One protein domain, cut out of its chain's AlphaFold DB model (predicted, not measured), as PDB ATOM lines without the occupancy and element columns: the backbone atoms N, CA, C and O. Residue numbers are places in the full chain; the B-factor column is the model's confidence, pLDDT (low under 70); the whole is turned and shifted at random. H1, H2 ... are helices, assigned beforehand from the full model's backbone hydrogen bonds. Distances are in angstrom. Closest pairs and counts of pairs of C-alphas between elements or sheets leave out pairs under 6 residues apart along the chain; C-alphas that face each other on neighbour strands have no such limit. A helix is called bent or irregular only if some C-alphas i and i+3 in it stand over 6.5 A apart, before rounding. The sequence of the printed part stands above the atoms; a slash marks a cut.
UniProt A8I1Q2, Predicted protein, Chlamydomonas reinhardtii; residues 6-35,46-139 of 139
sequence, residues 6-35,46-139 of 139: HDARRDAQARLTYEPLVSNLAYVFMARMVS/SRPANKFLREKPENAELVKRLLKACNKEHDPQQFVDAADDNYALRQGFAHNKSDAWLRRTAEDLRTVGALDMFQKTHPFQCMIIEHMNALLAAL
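AT A GLANCE: This is residues 6 to 35 and 46 to 139 of the 139 residues of the protein "Predicted protein" of Chlamydomonas reinhardtii (UniProt A8I1Q2). One long, gently bent helix, H1, makes the longest axis: its second arm H1b runs over a body of crossed helices, while its first arm H1a runs on past them and touches no helix. Beneath H1b, H8 crosses steeply through the core, with H6 on one side of it and the hairpin of H3 and H4 on the other; H2 and H5 sit at the last residues of H1b, and short H7 is near the other end of the body. The printed part has 124 residues with eight named helices, H1 to H8 in order, no named strand, and the class all helix. It is compact, with a radius of gyration of the C-alphas of 15.2 A, yet elongated in outline, 52 by 30 by 28 A.

IN THESE COORDINATES: Find C-alpha 6 at (-36.055, -34.696, 48.439), where H1, residues 6 to 35, begins. By its hydrogen bonds it was assigned as one helix, but it is bent: C-alphas 17 and 20 are 6.6 A apart. Arm H1a, residues 6 to 17, is 16.7 A long; arm H1b, residues 20 to 35, is 21.8 A long and ends at (7.141, -34.731, 43.262). After the cut come H2, residues 47 to 55; H3, residues 57 to 71, 21.8 A; H4, residues 76 to 84; H5, residues 87 to 90; H6, residues 96 to 111, 22.3 A; and H7, residues 114 to 118. H8, residues 123 to 138, spans 23.6 A to C-alpha 138 at (0.424, -35.147, 26.731); it has a kink of 28 degrees near residue 131 and is only just irregular, C-alphas 130 and 133 being 6.6 A apart.

HOW THE PARTS SIT: Start at the hub, H1: its arms stand at a shallow tilt of 27 degrees. H1b touches H8 at a steep tilt of 51 degrees, the closest C-alphas, Ala 26 and Gln 125, 5.3 A apart. H6 touches H8 at 48 degrees, opposite ways, closest at C-alphas 103 and 133, 5.7 A. H3 and H4 form a helical hairpin at a shallow tilt of 7 degrees, closest at C-alphas 69 and 79, 5.3 A. H4 touches H8, closest at C-alphas 80 and 135, 5.3 A. Residues 31 to 35 of H1b touch H2, closest at C-alphas 35 and 52, 6.2 A; C-alphas 35 and 88 are the closest of H1b and H5, which touch, at 6.0 A. H2 and H3 touch only at the corner, closest at C-alphas 53 and 60, 5.3 A. H7 and H1a are near each other. Every O i to N i+4 pair is within hydrogen-bond range in H1a, H1b, H2, H4, H6 and H7, against 10 of 11 in H3 and 10 of 12 in H8; H5 is too short for such a pair.

THE WHOLE: The C-alphas of His 6 and Lys 56, the two farthest apart, are 52.5 A apart. Residues 36 to 45 are not printed; C-alphas 35 and 46 stand 11.4 A apart across the cut. The links printed whole are tight. Mean pLDDT of the printed part is 73.0; 53 residues are under 70, among them 46 to 60 and 82 to 97.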
ATOM      1  N   HIS A   6     -36.696 -33.540  49.040       60.41
ATOM      2  CA  HIS A   6     -36.055 -34.696  48.439       60.41
ATOM      3  C   HIS A   6     -34.854 -34.318  47.554       60.41
ATOM      4  O   HIS A   6     -33.836 -35.011  47.585       60.41
ATOM      5  N   ASP A   7     -34.933 -33.205  46.823       64.19
ATOM      6  CA  ASP A   7     -33.837 -32.693  45.990       64.19
ATOM      7  C   ASP A   7     -32.711 -32.135  46.866       64.19
ATOM      8  O   ASP A   7     -31.547 -32.479  46.682       64.19
ATOM      9  N   ALA A   8     -33.065 -31.388  47.919       68.50
ATOM     10  CA  ALA A   8     -32.096 -30.864  48.884       68.50
ATOM     11  C   ALA A   8     -31.318 -31.976  49.619       68.50
ATOM     12  O   ALA A   8     -30.127 -31.829  49.895       68.50
ATOM     13  N   ARG A   9     -31.969 -33.111  49.919       70.25
ATOM     14  CA  ARG A   9     -31.304 -34.283  50.519       70.25
ATOM     15  C   ARG A   9     -30.358 -34.985  49.545       70.25
ATOM     16  O   ARG A   9     -29.271 -35.379  49.961       70.25
ATOM     17  N   ARG A  10     -30.742 -35.132  48.272       71.81
ATOM     18  CA  ARG A  10     -29.869 -35.725  47.241       71.81
ATOM     19  C   ARG A  10     -28.641 -34.854  46.992       71.81
ATOM     20  O   ARG A  10     -27.537 -35.391  46.980       71.81
ATOM     21  N   ASP A  11     -28.817 -33.539  46.907       71.94
ATOM     22  CA  ASP A  11     -27.710 -32.587  46.786       71.94
ATOM     23  C   ASP A  11     -26.771 -32.644  47.995       71.94
ATOM     24  O   ASP A  11     -25.555 -32.713  47.832       71.94
ATOM     25  N   ALA A  12     -27.307 -32.675  49.220       79.06
ATOM     26  CA  ALA A  12     -26.487 -32.780  50.428       79.06
ATOM     27  C   ALA A  12     -25.673 -34.087  50.474       79.06
ATOM     28  O   ALA A  12     -24.507 -34.088  50.873       79.06
ATOM     29  N   GLN A  13     -26.260 -35.199  50.031       80.69
ATOM     30  CA  GLN A  13     -25.585 -36.495  50.011       80.69
ATOM     31  C   GLN A  13     -24.551 -36.612  48.882       80.69
ATOM     32  O   GLN A  13     -23.482 -37.195  49.083       80.69
ATOM     33  N   ALA A  14     -24.826 -36.016  47.721       76.75
ATOM     34  CA  ALA A  14     -23.849 -35.867  46.649       76.75
ATOM     35  C   ALA A  14     -22.659 -35.020  47.120       76.75
ATOM     36  O   ALA A  14     -21.511 -35.411  46.910       76.75
ATOM     37  N   ARG A  15     -22.916 -33.931  47.858       80.38
ATOM     38  CA  ARG A  15     -21.863 -33.094  48.445       80.38
ATOM     39  C   ARG A  15     -20.949 -33.877  49.383       80.38
ATOM     40  O   ARG A  15     -19.745 -33.915  49.167       80.38
ATOM     41  N   LEU A  16     -21.529 -34.609  50.333       84.44
ATOM     42  CA  LEU A  16     -20.779 -35.460  51.267       84.44
ATOM     43  C   LEU A  16     -19.914 -36.524  50.575       84.44
ATOM     44  O   LEU A  16     -18.876 -36.912  51.104       84.44
ATOM     45  N   THR A  17     -20.341 -37.000  49.405       85.19
ATOM     46  CA  THR A  17     -19.660 -38.073  48.673       85.19
ATOM     47  C   THR A  17     -18.557 -37.534  47.766       85.19
ATOM     48  O   THR A  17     -17.448 -38.065  47.752       85.19
ATOM     49  N   TYR A  18     -18.844 -36.480  47.001       86.38
ATOM     50  CA  TYR A  18     -17.971 -36.007  45.928       86.38
ATOM     51  C   TYR A  18     -17.032 -34.872  46.348       86.38
ATOM     52  O   TYR A  18     -15.957 -34.745  45.772       86.38
ATOM     53  N   GLU A  19     -17.372 -34.081  47.368       83.12
ATOM     54  CA  GLU A  19     -16.519 -32.980  47.841       83.12
ATOM     55  C   GLU A  19     -15.142 -33.464  48.332       83.12
ATOM     56  O   GLU A  19     -14.119 -32.889  47.930       83.12
ATOM     57  N   PRO A  20     -15.056 -34.561  49.119       84.44
ATOM     58  CA  PRO A  20     -13.767 -35.121  49.506       84.44
ATOM     59  C   PRO A  20     -13.006 -35.688  48.304       84.44
ATOM     60  O   PRO A  20     -11.783 -35.586  48.257       84.44
ATOM     61  N   LEU A  21     -13.713 -36.257  47.318       84.44
ATOM     62  CA  LEU A  21     -13.105 -36.821  46.112       84.44
ATOM     63  C   LEU A  21     -12.488 -35.733  45.229       84.44
ATOM     64  O   LEU A  21     -11.346 -35.890  44.809       84.44
ATOM     65  N   VAL A  22     -13.187 -34.616  45.017       84.75
ATOM     66  CA  VAL A  22     -12.666 -33.443  44.293       84.75
ATOM     67  C   VAL A  22     -11.411 -32.906  44.984       84.75
ATOM     68  O   VAL A  22     -10.370 -32.727  44.353       84.75
ATOM     69  N   SER A  23     -11.470 -32.717  46.304       80.62
ATOM     70  CA  SER A  23     -10.338 -32.186  47.072       80.62
ATOM     71  C   SER A  23      -9.127 -33.122  47.054       80.62
ATOM     72  O   SER A  23      -7.998 -32.684  46.816       80.62
ATOM     73  N   ASN A  24      -9.353 -34.418  47.272       81.00
ATOM     74  CA  ASN A  24      -8.291 -35.414  47.298       81.00
ATOM     75  C   ASN A  24      -7.675 -35.624  45.909       81.00
ATOM     76  O   ASN A  24      -6.458 -35.730  45.791       81.00
ATOM     77  N   LEU A  25      -8.486 -35.634  44.847       82.81
ATOM     78  CA  LEU A  25      -7.992 -35.807  43.482       82.81
ATOM     79  C   LEU A  25      -7.078 -34.651  43.067       82.81
ATOM     80  O   LEU A  25      -5.959 -34.888  42.609       82.81
ATOM     81  N   ALA A  26      -7.516 -33.410  43.305       81.50
ATOM     82  CA  ALA A  26      -6.703 -32.226  43.054       81.50
ATOM     83  C   ALA A  26      -5.387 -32.266  43.850       81.50
ATOM     84  O   ALA A  26      -4.321 -31.969  43.309       81.50
ATOM     85  N   TYR A  27      -5.433 -32.697  45.115       78.19
ATOM     86  CA  TYR A  27      -4.239 -32.843  45.948       78.19
ATOM     87  C   TYR A  27      -3.259 -33.895  45.410       78.19
ATOM     88  O   TYR A  27      -2.069 -33.611  45.269       78.19
ATOM     89  N   VAL A  28      -3.737 -35.102  45.087       74.81
ATOM     90  CA  VAL A  28      -2.890 -36.195  44.580       74.81
ATOM     91  C   VAL A  28      -2.257 -35.809  43.245       74.81
ATOM     92  O   VAL A  28      -1.075 -36.080  43.025       74.81
ATOM     93  N   PHE A  29      -3.003 -35.131  42.374       79.00
ATOM     94  CA  PHE A  29      -2.466 -34.632  41.116       79.00
ATOM     95  C   PHE A  29      -1.414 -33.536  41.322       79.00
ATOM     96  O   PHE A  29      -0.334 -33.608  40.740       79.00
ATOM     97  N   MET A  30      -1.656 -32.570  42.212       75.56
ATOM     98  CA  MET A  30      -0.641 -31.578  42.581       75.56
ATOM     99  C   MET A  30       0.617 -32.248  43.146       75.56
ATOM    100  O   MET A  30       1.728 -31.890  42.766       75.56
ATOM    101  N   ALA A  31       0.471 -33.265  43.999       70.25
ATOM    102  CA  ALA A  31       1.598 -34.035  44.517       70.25
ATOM    103  C   ALA A  31       2.356 -34.772  43.400       70.25
ATOM    104  O   ALA A  31       3.591 -34.795  43.419       70.25
ATOM    105  N   ARG A  32       1.647 -35.312  42.403       72.44
ATOM    106  CA  ARG A  32       2.229 -35.931  41.203       72.44
ATOM    107  C   ARG A  32       3.003 -34.929  40.355       72.44
ATOM    108  O   ARG A  32       4.110 -35.257  39.933       72.44
ATOM    109  N   MET A  33       2.466 -33.727  40.153       72.62
ATOM    110  CA  MET A  33       3.156 -32.657  39.431       72.62
ATOM    111  C   MET A  33       4.417 -32.217  40.162       72.62
ATOM    112  O   MET A  33       5.484 -32.125  39.574       72.62
ATOM    113  N   VAL A  34       4.309 -31.981  41.460       67.12
ATOM    114  CA  VAL A  34       5.396 -31.452  42.280       67.12
ATOM    115  C   VAL A  34       6.483 -32.505  42.483       67.12
ATOM    116  O   VAL A  34       7.652 -32.226  42.306       67.12
ATOM    117  N   SER A  35       6.142 -33.741  42.830       65.00
ATOM    118  CA  SER A  35       7.141 -34.731  43.262       65.00
ATOM    119  C   SER A  35       7.467 -35.811  42.232       65.00
ATOM    120  O   SER A  35       8.258 -36.709  42.523       65.00
ATOM    121  N   SER A  46       3.219 -34.084  54.771       49.34
ATOM    122  CA  SER A  46       3.463 -32.941  53.867       49.34
ATOM    123  C   SER A  46       4.932 -32.832  53.398       49.34
ATOM    124  O   SER A  46       5.336 -31.854  52.767       49.34
ATOM    125  N   ARG A  47       5.762 -33.835  53.718       51.28
ATOM    126  CA  ARG A  47       7.201 -33.897  53.467       51.28
ATOM    127  C   ARG A  47       7.569 -33.965  51.983       51.28
ATOM    128  O   ARG A  47       8.538 -33.301  51.655       51.28
ATOM    129  N   PRO A  48       6.865 -34.668  51.072       55.09
ATOM    130  CA  PRO A  48       7.261 -34.729  49.662       55.09
ATOM    131  C   PRO A  48       7.123 -33.380  48.952       55.09
ATOM    132  O   PRO A  48       8.057 -32.948  48.282       55.09
ATOM    133  N   ALA A  49       6.002 -32.680  49.157       55.50
ATOM    134  CA  ALA A  49       5.770 -31.370  48.552       55.50
ATOM    135  C   ALA A  49       6.702 -30.301  49.145       55.50
ATOM    136  O   ALA A  49       7.341 -29.555  48.407       55.50
ATOM    137  N   ASN A  50       6.862 -30.282  50.474       59.44
ATOM    138  CA  ASN A  50       7.817 -29.385  51.129       59.44
ATOM    139  C   ASN A  50       9.271 -29.703  50.762       59.44
ATOM    140  O   ASN A  50      10.073 -28.782  50.644       59.44
ATOM    141  N   LYS A  51       9.626 -30.980  50.576       62.34
ATOM    142  CA  LYS A  51      10.965 -31.386  50.138       62.34
ATOM    143  C   LYS A  51      11.234 -30.898  48.719       62.34
ATOM    144  O   LYS A  51      12.263 -30.274  48.523       62.34
ATOM    145  N   PHE A  52      10.306 -31.091  47.780       64.62
ATOM    146  CA  PHE A  52      10.451 -30.582  46.414       64.62
ATOM    147  C   PHE A  52      10.594 -29.057  46.376       64.62
ATOM    148  O   PHE A  52      11.521 -28.543  45.756       64.62
ATOM    149  N   LEU A  53       9.732 -28.325  47.090       63.56
ATOM    150  CA  LEU A  53       9.792 -26.860  47.147       63.56
ATOM    151  C   LEU A  53      11.095 -26.333  47.767       63.56
ATOM    152  O   LEU A  53      11.509 -25.220  47.457       63.56
ATOM    153  N   ARG A  54      11.731 -27.111  48.654       66.62
ATOM    154  CA  ARG A  54      13.000 -26.760  49.315       66.62
ATOM    155  C   ARG A  54      14.236 -27.282  48.586       66.62
ATOM    156  O   ARG A  54      15.334 -26.849  48.911       66.62
ATOM    157  N   GLU A  55      14.075 -28.215  47.650       67.50
ATOM    158  CA  GLU A  55      15.189 -28.843  46.933       67.50
ATOM    159  C   GLU A  55      15.877 -27.849  45.997       67.50
ATOM    160  O   GLU A  55      17.100 -27.860  45.875       67.50
ATOM    161  N   LYS A  56      15.083 -26.986  45.353       64.56
ATOM    162  CA  LYS A  56      15.531 -26.012  44.358       64.56
ATOM    163  C   LYS A  56      14.625 -24.772  44.362       64.56
ATOM    164  O   LYS A  56      13.405 -24.941  44.334       64.56
ATOM    165  N   PRO A  57      15.159 -23.538  44.366       67.75
ATOM    166  CA  PRO A  57      14.347 -22.318  44.274       67.75
ATOM    167  C   PRO A  57      13.440 -22.277  43.033       67.75
ATOM    168  O   PRO A  57      12.324 -21.759  43.090       67.75
ATOM    169  N   GLU A  58      13.881 -22.881  41.926       67.69
ATOM    170  CA  GLU A  58      13.150 -22.950  40.658       67.69
ATOM    171  C   GLU A  58      11.843 -23.754  40.773       67.69
ATOM    172  O   GLU A  58      10.900 -23.511  40.021       67.69
ATOM    173  N   ASN A  59      11.747 -24.662  41.751       67.19
ATOM    174  CA  ASN A  59      10.562 -25.486  41.990       67.19
ATOM    175  C   ASN A  59       9.396 -24.665  42.545       67.19
ATOM    176  O   ASN A  59       8.245 -24.869  42.158       67.19
ATOM    177  N   ALA A  60       9.683 -23.703  43.425       67.69
ATOM    178  CA  ALA A  60       8.670 -22.778  43.919       67.69
ATOM    179  C   ALA A  60       8.145 -21.879  42.789       67.69
ATOM    180  O   ALA A  60       6.944 -21.608  42.720       67.69
ATOM    181  N   GLU A  61       9.025 -21.455  41.881       71.94
ATOM    182  CA  GLU A  61       8.645 -20.636  40.731       71.94
ATOM    183  C   GLU A  61       7.876 -21.439  39.672       71.94
ATOM    184  O   GLU A  61       6.915 -20.939  39.095       71.94
ATOM    185  N   LEU A  62       8.223 -22.710  39.460       69.50
ATOM    186  CA  LEU A  62       7.451 -23.634  38.627       69.50
ATOM    187  C   LEU A  62       6.033 -23.840  39.176       69.50
ATOM    188  O   LEU A  62       5.065 -23.708  38.430       69.50
ATOM    189  N   VAL A  63       5.885 -24.083  40.483       69.06
ATOM    190  CA  VAL A  63       4.560 -24.206  41.113       69.06
ATOM    191  C   VAL A  63       3.764 -22.915  40.946       69.06
ATOM    192  O   VAL A  63       2.608 -22.970  40.544       69.06
ATOM    193  N   LYS A  64       4.367 -21.741  41.164       72.00
ATOM    194  CA  LYS A  64       3.690 -20.458  40.909       72.00
ATOM    195  C   LYS A  64       3.258 -20.300  39.450       72.00
ATOM    196  O   LYS A  64       2.156 -19.809  39.214       72.00
ATOM    197  N   ARG A  65       4.087 -20.707  38.483       71.94
ATOM    198  CA  ARG A  65       3.748 -20.673  37.051       71.94
ATOM    199  C   ARG A  65       2.575 -21.594  36.724       71.94
ATOM    200  O   ARG A  65       1.642 -21.132  36.077       71.94
ATOM    201  N   LEU A  66       2.562 -22.818  37.252       70.12
ATOM    202  CA  LEU A  66       1.446 -23.761  37.102       70.12
ATOM    203  C   LEU A  66       0.155 -23.225  37.735       70.12
ATOM    204  O   LEU A  66      -0.888 -23.225  37.096       70.12
ATOM    205  N   LEU A  67       0.229 -22.684  38.956       69.81
ATOM    206  CA  LEU A  67      -0.911 -22.044  39.625       69.81
ATOM    207  C   LEU A  67      -1.444 -20.845  38.830       69.81
ATOM    208  O   LEU A  67      -2.650 -20.625  38.748       69.81
ATOM    209  N   LYS A  68      -0.542 -20.056  38.239       72.00
ATOM    210  CA  LYS A  68      -0.896 -18.910  37.399       72.00
ATOM    211  C   LYS A  68      -1.509 -19.347  36.068       72.00
ATOM    212  O   LYS A  68      -2.434 -18.678  35.623       72.00
ATOM    213  N   ALA A  69      -1.026 -20.436  35.471       67.88
ATOM    214  CA  ALA A  69      -1.607 -21.042  34.276       67.88
ATOM    215  C   ALA A  69      -3.013 -21.594  34.560       67.88
ATOM    216  O   ALA A  69      -3.921 -21.317  33.791       67.88
ATOM    217  N   CYS A  70      -3.239 -22.236  35.716       66.75
ATOM    218  CA  CYS A  70      -4.586 -22.646  36.141       66.75
ATOM    219  C   CYS A  70      -5.558 -21.467  36.312       66.75
ATOM    220  O   CYS A  70      -6.752 -21.625  36.106       66.75
ATOM    221  N   ASN A  71      -5.071 -20.298  36.744       66.94
ATOM    222  CA  ASN A  71      -5.920 -19.137  37.036       66.94
ATOM    223  C   ASN A  71      -6.179 -18.230  35.821       66.94
ATOM    224  O   ASN A  71      -7.068 -17.381  35.879       66.94
ATOM    225  N   LYS A  72      -5.384 -18.338  34.753       57.25
ATOM    226  CA  LYS A  72      -5.551 -17.535  33.539       57.25
ATOM    227  C   LYS A  72      -6.405 -18.314  32.542       57.25
ATOM    228  O   LYS A  72      -5.875 -19.096  31.775       57.25
ATOM    229  N   GLU A  73      -7.716 -18.095  32.609       54.16
ATOM    230  CA  GLU A  73      -8.717 -18.444  31.586       54.16
ATOM    231  C   GLU A  73      -8.464 -19.761  30.825       54.16
ATOM    232  O   GLU A  73      -7.983 -19.738  29.700       54.16
ATOM    233  N   HIS A  74      -8.826 -20.893  31.445       57.59
ATOM    234  CA  HIS A  74      -9.176 -22.185  30.823       57.59
ATOM    235  C   HIS A  74      -8.453 -22.578  29.516       57.59
ATOM    236  O   HIS A  74      -9.093 -23.113  28.613       57.59
ATOM    237  N   ASP A  75      -7.138 -22.384  29.401       67.44
ATOM    238  CA  ASP A  75      -6.356 -22.926  28.286       67.44
ATOM    239  C   ASP A  75      -5.543 -24.136  28.774       67.44
ATOM    240  O   ASP A  75      -4.466 -23.979  29.364       67.44
ATOM    241  N   PRO A  76      -6.044 -25.371  28.564       68.25
ATOM    242  CA  PRO A  76      -5.315 -26.576  28.922       68.25
ATOM    243  C   PRO A  76      -3.947 -26.677  28.256       68.25
ATOM    244  O   PRO A  76      -3.062 -27.293  28.844       68.25
ATOM    245  N   GLN A  77      -3.743 -26.072  27.081       67.00
ATOM    246  CA  GLN A  77      -2.465 -26.152  26.383       67.00
ATOM    247  C   GLN A  77      -1.399 -25.305  27.080       67.00
ATOM    248  O   GLN A  77      -0.300 -25.792  27.314       67.00
ATOM    249  N   GLN A  78      -1.734 -24.094  27.535       68.38
ATOM    250  CA  GLN A  78      -0.804 -23.273  28.328       68.38
ATOM    251  C   GLN A  78      -0.399 -23.949  29.640       68.38
ATOM    252  O   GLN A  78       0.730 -23.791  30.112       68.38
ATOM    253  N   PHE A  79      -1.317 -24.709  30.239       70.44
ATOM    254  CA  PHE A  79      -1.016 -25.511  31.417       70.44
ATOM    255  C   PHE A  79      -0.070 -26.676  31.094       70.44
ATOM    256  O   PHE A  79       0.873 -26.917  31.850       70.44
ATOM    257  N   VAL A  80      -0.286 -27.361  29.966       69.88
ATOM    258  CA  VAL A  80       0.602 -28.421  29.459       69.88
ATOM    259  C   VAL A  80       2.000 -27.874  29.179       69.88
ATOM    260  O   VAL A  80       2.973 -28.431  29.679       69.88
ATOM    261  N   ASP A  81       2.105 -26.752  28.472       70.25
ATOM    262  CA  ASP A  81       3.384 -26.133  28.116       70.25
ATOM    263  C   ASP A  81       4.162 -25.698  29.372       70.25
ATOM    264  O   ASP A  81       5.366 -25.925  29.485       70.25
ATOM    265  N   ALA A  82       3.472 -25.143  30.378       69.25
ATOM    266  CA  ALA A  82       4.081 -24.799  31.665       69.25
ATOM    267  C   ALA A  82       4.520 -26.033  32.477       69.25
ATOM    268  O   ALA A  82       5.427 -25.939  33.308       69.25
ATOM    269  N   ALA A  83       3.865 -27.175  32.271       69.25
ATOM    270  CA  ALA A  83       4.196 -28.433  32.920       69.25
ATOM    271  C   ALA A  83       5.289 -29.216  32.181       69.25
ATOM    272  O   ALA A  83       5.958 -30.024  32.817       69.25
ATOM    273  N   ASP A  84       5.535 -28.966  30.895       66.94
ATOM    274  CA  ASP A  84       6.643 -29.596  30.169       66.94
ATOM    275  C   ASP A  84       8.015 -29.154  30.725       66.94
ATOM    276  O   ASP A  84       8.930 -29.965  30.867       66.94
ATOM    277  N   ASP A  85       8.126 -27.912  31.207       65.50
ATOM    278  CA  ASP A  85       9.284 -27.410  31.970       65.50
ATOM    279  C   ASP A  85       9.563 -28.203  33.272       65.50
ATOM    280  O   ASP A  85      10.609 -28.039  33.915       65.50
ATOM    281  N   ASN A  86       8.636 -29.061  33.707       67.75
ATOM    282  CA  ASN A  86       8.722 -29.795  34.958       67.75
ATOM    283  C   ASN A  86       9.534 -31.093  34.823       67.75
ATOM    284  O   ASN A  86       9.025 -32.162  34.472       67.75
ATOM    285  N   TYR A  87      10.807 -31.037  35.222       63.66
ATOM    286  CA  TYR A  87      11.691 -32.209  35.228       63.66
ATOM    287  C   TYR A  87      11.163 -33.388  36.069       63.66
ATOM    288  O   TYR A  87      11.511 -34.535  35.782       63.66
ATOM    289  N   ALA A  88      10.334 -33.136  37.093       60.78
ATOM    290  CA  ALA A  88       9.783 -34.184  37.950       60.78
ATOM    291  C   ALA A  88       8.725 -35.034  37.225       60.78
ATOM    292  O   ALA A  88       8.535 -36.201  37.570       60.78
ATOM    293  N   LEU A  89       8.072 -34.488  36.192       63.47
ATOM    294  CA  LEU A  89       7.143 -35.235  35.338       63.47
ATOM    295  C   LEU A  89       7.880 -36.126  34.327       63.47
ATOM    296  O   LEU A  89       7.420 -37.232  34.050       63.47
ATOM    297  N   ARG A  90       9.054 -35.688  33.852       58.69
ATOM    298  CA  ARG A  90       9.846 -36.358  32.803       58.69
ATOM    299  C   ARG A  90      10.538 -37.658  33.245       58.69
ATOM    300  O   ARG A  90      10.848 -38.494  32.403       58.69
ATOM    301  N   GLN A  91      10.785 -37.877  34.541       53.41
ATOM    302  CA  GLN A  91      11.532 -39.058  35.031       53.41
ATOM    303  C   GLN A  91      10.691 -40.341  35.236       53.41
ATOM    304  O   GLN A  91      11.131 -41.268  35.914       53.41
ATOM    305  N   GLY A  92       9.485 -40.439  34.670       50.91
ATOM    306  CA  GLY A  92       8.471 -41.381  35.151       50.91
ATOM    307  C   GLY A  92       7.837 -42.328  34.134       50.91
ATOM    308  O   GLY A  92       6.618 -42.434  34.142       50.91
ATOM    309  N   PHE A  93       8.599 -43.115  33.364       46.38
ATOM    310  CA  PHE A  93       8.038 -44.267  32.614       46.38
ATOM    311  C   PHE A  93       7.369 -45.341  33.522       46.38
ATOM    312  O   PHE A  93       6.833 -46.331  33.034       46.38
ATOM    313  N   ALA A  94       7.377 -45.164  34.851       50.59
ATOM    314  CA  ALA A  94       6.880 -46.116  35.848       50.59
ATOM    315  C   ALA A  94       5.491 -45.784  36.454       50.59
ATOM    316  O   ALA A  94       5.095 -46.429  37.428       50.59
ATOM    317  N   HIS A  95       4.736 -44.800  35.938       59.69
ATOM    318  CA  HIS A  95       3.544 -44.259  36.635       59.69
ATOM    319  C   HIS A  95       2.182 -44.449  35.941       59.69
ATOM    320  O   HIS A  95       1.162 -43.991  36.461       59.69
ATOM    321  N   ASN A  96       2.115 -45.243  34.865       62.03
ATOM    322  CA  ASN A  96       0.907 -45.426  34.042       62.03
ATOM    323  C   ASN A  96      -0.356 -45.834  34.825       62.03
ATOM    324  O   ASN A  96      -1.458 -45.446  34.449       62.03
ATOM    325  N   LYS A  97      -0.232 -46.604  35.920       63.53
ATOM    326  CA  LYS A  97      -1.394 -47.045  36.719       63.53
ATOM    327  C   LYS A  97      -2.024 -45.915  37.535       63.53
ATOM    328  O   LYS A  97      -3.247 -45.801  37.554       63.53
ATOM    329  N   SER A  98      -1.213 -45.088  38.194       72.31
ATOM    330  CA  SER A  98      -1.721 -43.953  38.972       72.31
ATOM    331  C   SER A  98      -2.280 -42.874  38.051       72.31
ATOM    332  O   SER A  98      -3.348 -42.338  38.322       72.31
ATOM    333  N   ASP A  99      -1.618 -42.626  36.919       75.56
ATOM    334  CA  ASP A  99      -2.064 -41.641  35.932       75.56
ATOM    335  C   ASP A  99      -3.359 -42.099  35.218       75.56
ATOM    336  O   ASP A  99      -4.214 -41.277  34.890       75.56
ATOM    337  N   ALA A 100      -3.568 -43.408  35.024       78.56
ATOM    338  CA  ALA A 100      -4.840 -43.952  34.534       78.56
ATOM    339  C   ALA A 100      -5.976 -43.835  35.566       78.56
ATOM    340  O   ALA A 100      -7.101 -43.497  35.200       78.56
ATOM    341  N   TRP A 101      -5.693 -44.085  36.852       83.56
ATOM    342  CA  TRP A 101      -6.675 -43.887  37.926       83.56
ATOM    343  C   TRP A 101      -7.095 -42.417  38.033       83.56
ATOM    344  O   TRP A 101      -8.289 -42.131  38.035       83.56
ATOM    345  N   LEU A 102      -6.123 -41.498  38.025       84.31
ATOM    346  CA  LEU A 102      -6.358 -40.053  38.042       84.31
ATOM    347  C   LEU A 102      -7.269 -39.616  36.887       84.31
ATOM    348  O   LEU A 102      -8.280 -38.954  37.126       84.31
ATOM    349  N   ARG A 103      -6.955 -40.048  35.656       84.94
ATOM    350  CA  ARG A 103      -7.769 -39.753  34.465       84.94
ATOM    351  C   ARG A 103      -9.203 -40.249  34.604       84.94
ATOM    352  O   ARG A 103     -10.143 -39.477  34.429       84.94
ATOM    353  N   ARG A 104      -9.371 -41.521  34.979       87.12
ATOM    354  CA  ARG A 104     -10.695 -42.131  35.136       87.12
ATOM    355  C   ARG A 104     -11.525 -41.414  36.200       87.12
ATOM    356  O   ARG A 104     -12.677 -41.091  35.953       87.12
ATOM    357  N   THR A 105     -10.946 -41.127  37.365       85.50
ATOM    358  CA  THR A 105     -11.678 -40.450  38.447       85.50
ATOM    359  C   THR A 105     -12.064 -39.017  38.073       85.50
ATOM    360  O   THR A 105     -13.156 -38.581  38.427       85.50
ATOM    361  N   ALA A 106     -11.232 -38.287  37.325       87.88
ATOM    362  CA  ALA A 106     -11.626 -36.977  36.801       87.88
ATOM    363  C   ALA A 106     -12.792 -37.053  35.821       87.88
ATOM    364  O   ALA A 106     -13.704 -36.230  35.883       87.88
ATOM    365  N   GLU A 107     -12.765 -38.033  34.922       88.19
ATOM    366  CA  GLU A 107     -13.837 -38.246  33.955       88.19
ATOM    367  C   GLU A 107     -15.148 -38.652  34.638       88.19
ATOM    368  O   GLU A 107     -16.200 -38.098  34.314       88.19
ATOM    369  N   ASP A 108     -15.080 -39.516  35.654       88.38
ATOM    370  CA  ASP A 108     -16.230 -39.882  36.483       88.38
ATOM    371  C   ASP A 108     -16.816 -38.638  37.183       88.38
ATOM    372  O   ASP A 108     -18.017 -38.386  37.090       88.38
ATOM    373  N   LEU A 109     -15.977 -37.806  37.823       87.00
ATOM    374  CA  LEU A 109     -16.409 -36.569  38.499       87.00
ATOM    375  C   LEU A 109     -17.020 -35.544  37.534       87.00
ATOM    376  O   LEU A 109     -17.983 -34.861  37.895       87.00
ATOM    377  N   ARG A 110     -16.496 -35.441  36.308       85.75
ATOM    378  CA  ARG A 110     -17.079 -34.598  35.256       85.75
ATOM    379  C   ARG A 110     -18.437 -35.142  34.809       85.75
ATOM    380  O   ARG A 110     -19.394 -34.382  34.726       85.75
ATOM    381  N   THR A 111     -18.539 -36.451  34.583       87.12
ATOM    382  CA  THR A 111     -19.767 -37.108  34.103       87.12
ATOM    383  C   THR A 111     -20.924 -36.968  35.088       87.12
ATOM    384  O   THR A 111     -22.063 -36.757  34.680       87.12
ATOM    385  N   VAL A 112     -20.648 -37.038  36.393       86.44
ATOM    386  CA  VAL A 112     -21.678 -36.860  37.433       86.44
ATOM    387  C   VAL A 112     -21.987 -35.388  37.746       86.44
ATOM    388  O   VAL A 112     -22.776 -35.118  38.649       86.44
ATOM    389  N   GLY A 113     -21.367 -34.431  37.041       85.56
ATOM    390  CA  GLY A 113     -21.565 -32.994  37.259       85.56
ATOM    391  C   GLY A 113     -20.995 -32.472  38.582       85.56
ATOM    392  O   GLY A 113     -21.401 -31.412  39.057       85.56
ATOM    393  N   ALA A 114     -20.064 -33.202  39.212       86.44
ATOM    394  CA  ALA A 114     -19.487 -32.789  40.491       86.44
ATOM    395  C   ALA A 114     -18.671 -31.494  40.350       86.44
ATOM    396  O   ALA A 114     -18.725 -30.647  41.235       86.44
ATOM    397  N   LEU A 115     -17.955 -31.311  39.235       86.88
ATOM    398  CA  LEU A 115     -17.161 -30.098  39.008       86.88
ATOM    399  C   LEU A 115     -18.054 -28.847  38.979       86.88
ATOM    400  O   LEU A 115     -17.805 -27.908  39.729       86.88
ATOM    401  N   ASP A 116     -19.169 -28.887  38.246       85.69
ATOM    402  CA  ASP A 116     -20.148 -27.792  38.212       85.69
ATOM    403  C   ASP A 116     -20.772 -27.531  39.592       85.69
ATOM    404  O   ASP A 116     -20.958 -26.381  40.003       85.69
ATOM    405  N   MET A 117     -21.063 -28.603  40.339       86.81
ATOM    406  CA  MET A 117     -21.646 -28.526  41.681       86.81
ATOM    407  C   MET A 117     -20.733 -27.797  42.675       86.81
ATOM    408  O   MET A 117     -21.225 -27.049  43.527       86.81
ATOM    409  N   PHE A 118     -19.416 -27.999  42.571       86.31
ATOM    410  CA  PHE A 118     -18.434 -27.413  43.483       86.31
ATOM    411  C   PHE A 118     -17.668 -26.229  42.906       86.31
ATOM    412  O   PHE A 118     -16.893 -25.631  43.645       86.31
ATOM    413  N   GLN A 119     -17.911 -25.810  41.663       85.38
ATOM    414  CA  GLN A 119     -17.190 -24.692  41.045       85.38
ATOM    415  C   GLN A 119     -17.247 -23.411  41.892       85.38
ATOM    416  O   GLN A 119     -16.293 -22.644  41.940       85.38
ATOM    417  N   LYS A 120     -18.351 -23.180  42.617       82.69
ATOM    418  CA  LYS A 120     -18.495 -22.015  43.509       82.69
ATOM    419  C   LYS A 120     -17.770 -22.164  44.847       82.69
ATOM    420  O   LYS A 120     -17.391 -21.155  45.434       82.69
ATOM    421  N   THR A 121     -17.625 -23.385  45.360       83.44
ATOM    422  CA  THR A 121     -17.072 -23.649  46.702       83.44
ATOM    423  C   THR A 121     -15.601 -24.056  46.667       83.44
ATOM    424  O   THR A 121     -14.847 -23.671  47.552       83.44
ATOM    425  N   HIS A 122     -15.189 -24.784  45.628       83.94
ATOM    426  CA  HIS A 122     -13.840 -25.306  45.392       83.94
ATOM    427  C   HIS A 122     -13.372 -25.016  43.953       83.94
ATOM    428  O   HIS A 122     -13.006 -25.946  43.228       83.94
ATOM    429  N   PRO A 123     -13.390 -23.743  43.503       81.81
ATOM    430  CA  PRO A 123     -13.077 -23.380  42.116       81.81
ATOM    431  C   PRO A 123     -11.687 -23.860  41.694       81.81
ATOM    432  O   PRO A 123     -11.491 -24.365  40.595       81.81
ATOM    433  N   PHE A 124     -10.714 -23.741  42.595       79.19
ATOM    434  CA  PHE A 124      -9.326 -24.064  42.308       79.19
ATOM    435  C   PHE A 124      -9.103 -25.571  42.094       79.19
ATOM    436  O   PHE A 124      -8.418 -25.980  41.159       79.19
ATOM    437  N   GLN A 125      -9.729 -26.411  42.920       84.69
ATOM    438  CA  GLN A 125      -9.670 -27.864  42.802       84.69
ATOM    439  C   GLN A 125     -10.371 -28.346  41.530       84.69
ATOM    440  O   GLN A 125      -9.846 -29.220  40.847       84.69
ATOM    441  N   CYS A 126     -11.517 -27.754  41.186       85.62
ATOM    442  CA  CYS A 126     -12.238 -28.096  39.962       85.62
ATOM    443  C   CYS A 126     -11.410 -27.748  38.716       85.62
ATOM    444  O   CYS A 126     -11.235 -28.611  37.859       85.62
ATOM    445  N   MET A 127     -10.785 -26.563  38.672       82.75
ATOM    446  CA  MET A 127      -9.872 -26.187  37.581       82.75
ATOM    447  C   MET A 127      -8.684 -27.149  37.453       82.75
ATOM    448  O   MET A 127      -8.356 -27.584  36.353       82.75
ATOM    449  N   ILE A 128      -8.055 -27.542  38.569       82.88
ATOM    450  CA  ILE A 128      -6.973 -28.540  38.541       82.88
ATOM    451  C   ILE A 128      -7.439 -29.835  37.863       82.88
ATOM    452  O   ILE A 128      -6.730 -30.385  37.020       82.88
ATOM    453  N   ILE A 129      -8.624 -30.326  38.229       85.12
ATOM    454  CA  ILE A 129      -9.174 -31.572  37.685       85.12
ATOM    455  C   ILE A 129      -9.494 -31.423  36.193       85.12
ATOM    456  O   ILE A 129      -9.259 -32.357  35.425       85.12
ATOM    457  N   GLU A 130      -9.967 -30.254  35.754       83.12
ATOM    458  CA  GLU A 130     -10.214 -29.984  34.335       83.12
ATOM    459  C   GLU A 130      -8.942 -30.032  33.487       83.12
ATOM    460  O   GLU A 130      -8.959 -30.602  32.392       83.12
ATOM    461  N   HIS A 131      -7.842 -29.483  34.003       77.62
ATOM    462  CA  HIS A 131      -6.551 -29.455  33.315       77.62
ATOM    463  C   HIS A 131      -5.769 -30.769  33.427       77.62
ATOM    464  O   HIS A 131      -4.920 -31.064  32.582       77.62
ATOM    465  N   MET A 132      -6.078 -31.596  34.429       83.06
ATOM    466  CA  MET A 132      -5.386 -32.858  34.675       83.06
ATOM    467  C   MET A 132      -5.444 -33.814  33.481       83.06
ATOM    468  O   MET A 132      -4.427 -34.415  33.135       83.06
ATOM    469  N   ASN A 133      -6.604 -33.954  32.834       74.38
ATOM    470  CA  ASN A 133      -6.745 -34.885  31.711       74.38
ATOM    471  C   ASN A 133      -5.913 -34.465  30.496       74.38
ATOM    472  O   ASN A 133      -5.326 -35.329  29.849       74.38
ATOM    473  N   ALA A 134      -5.821 -33.161  30.218       72.00
ATOM    474  CA  ALA A 134      -4.981 -32.645  29.142       72.00
ATOM    475  C   ALA A 134      -3.496 -32.911  29.425       72.00
ATOM    476  O   ALA A 134      -2.792 -33.436  28.565       72.00
ATOM    477  N   LEU A 135      -3.042 -32.650  30.658       73.12
ATOM    478  CA  LEU A 135      -1.653 -32.900  31.041       73.12
ATOM    479  C   LEU A 135      -1.286 -34.385  30.986       73.12
ATOM    480  O   LEU A 135      -0.286 -34.748  30.382       73.12
ATOM    481  N   LEU A 136      -2.100 -35.260  31.576       72.56
ATOM    482  CA  LEU A 136      -1.821 -36.699  31.595       72.56
ATOM    483  C   LEU A 136      -1.955 -37.367  30.215       72.56
ATOM    484  O   LEU A 136      -1.516 -38.504  30.060       72.56
ATOM    485  N   ALA A 137      -2.597 -36.717  29.240       69.38
ATOM    486  CA  ALA A 137      -2.655 -37.184  27.855       69.38
ATOM    487  C   ALA A 137      -1.434 -36.757  27.022       69.38
ATOM    488  O   ALA A 137      -1.121 -37.429  26.043       69.38
ATOM    489  N   ALA A 138      -0.774 -35.658  27.397       67.19
ATOM    490  CA  ALA A 138       0.424 -35.147  26.731       67.19
ATOM    491  C   ALA A 138       1.735 -35.780  27.246       67.19
ATOM    492  O   ALA A 138       2.759 -35.674  26.572       67.19
ATOM    493  N   LEU A 139       1.697 -36.412  28.428       65.50
ATOM    494  CA  LEU A 139       2.789 -37.179  29.049       65.50
ATOM    495  C   LEU A 139       2.786 -38.647  28.605       65.50
ATOM    496  O   LEU A 139       3.897 -39.196  28.434       65.50
TER     497      LEU A 139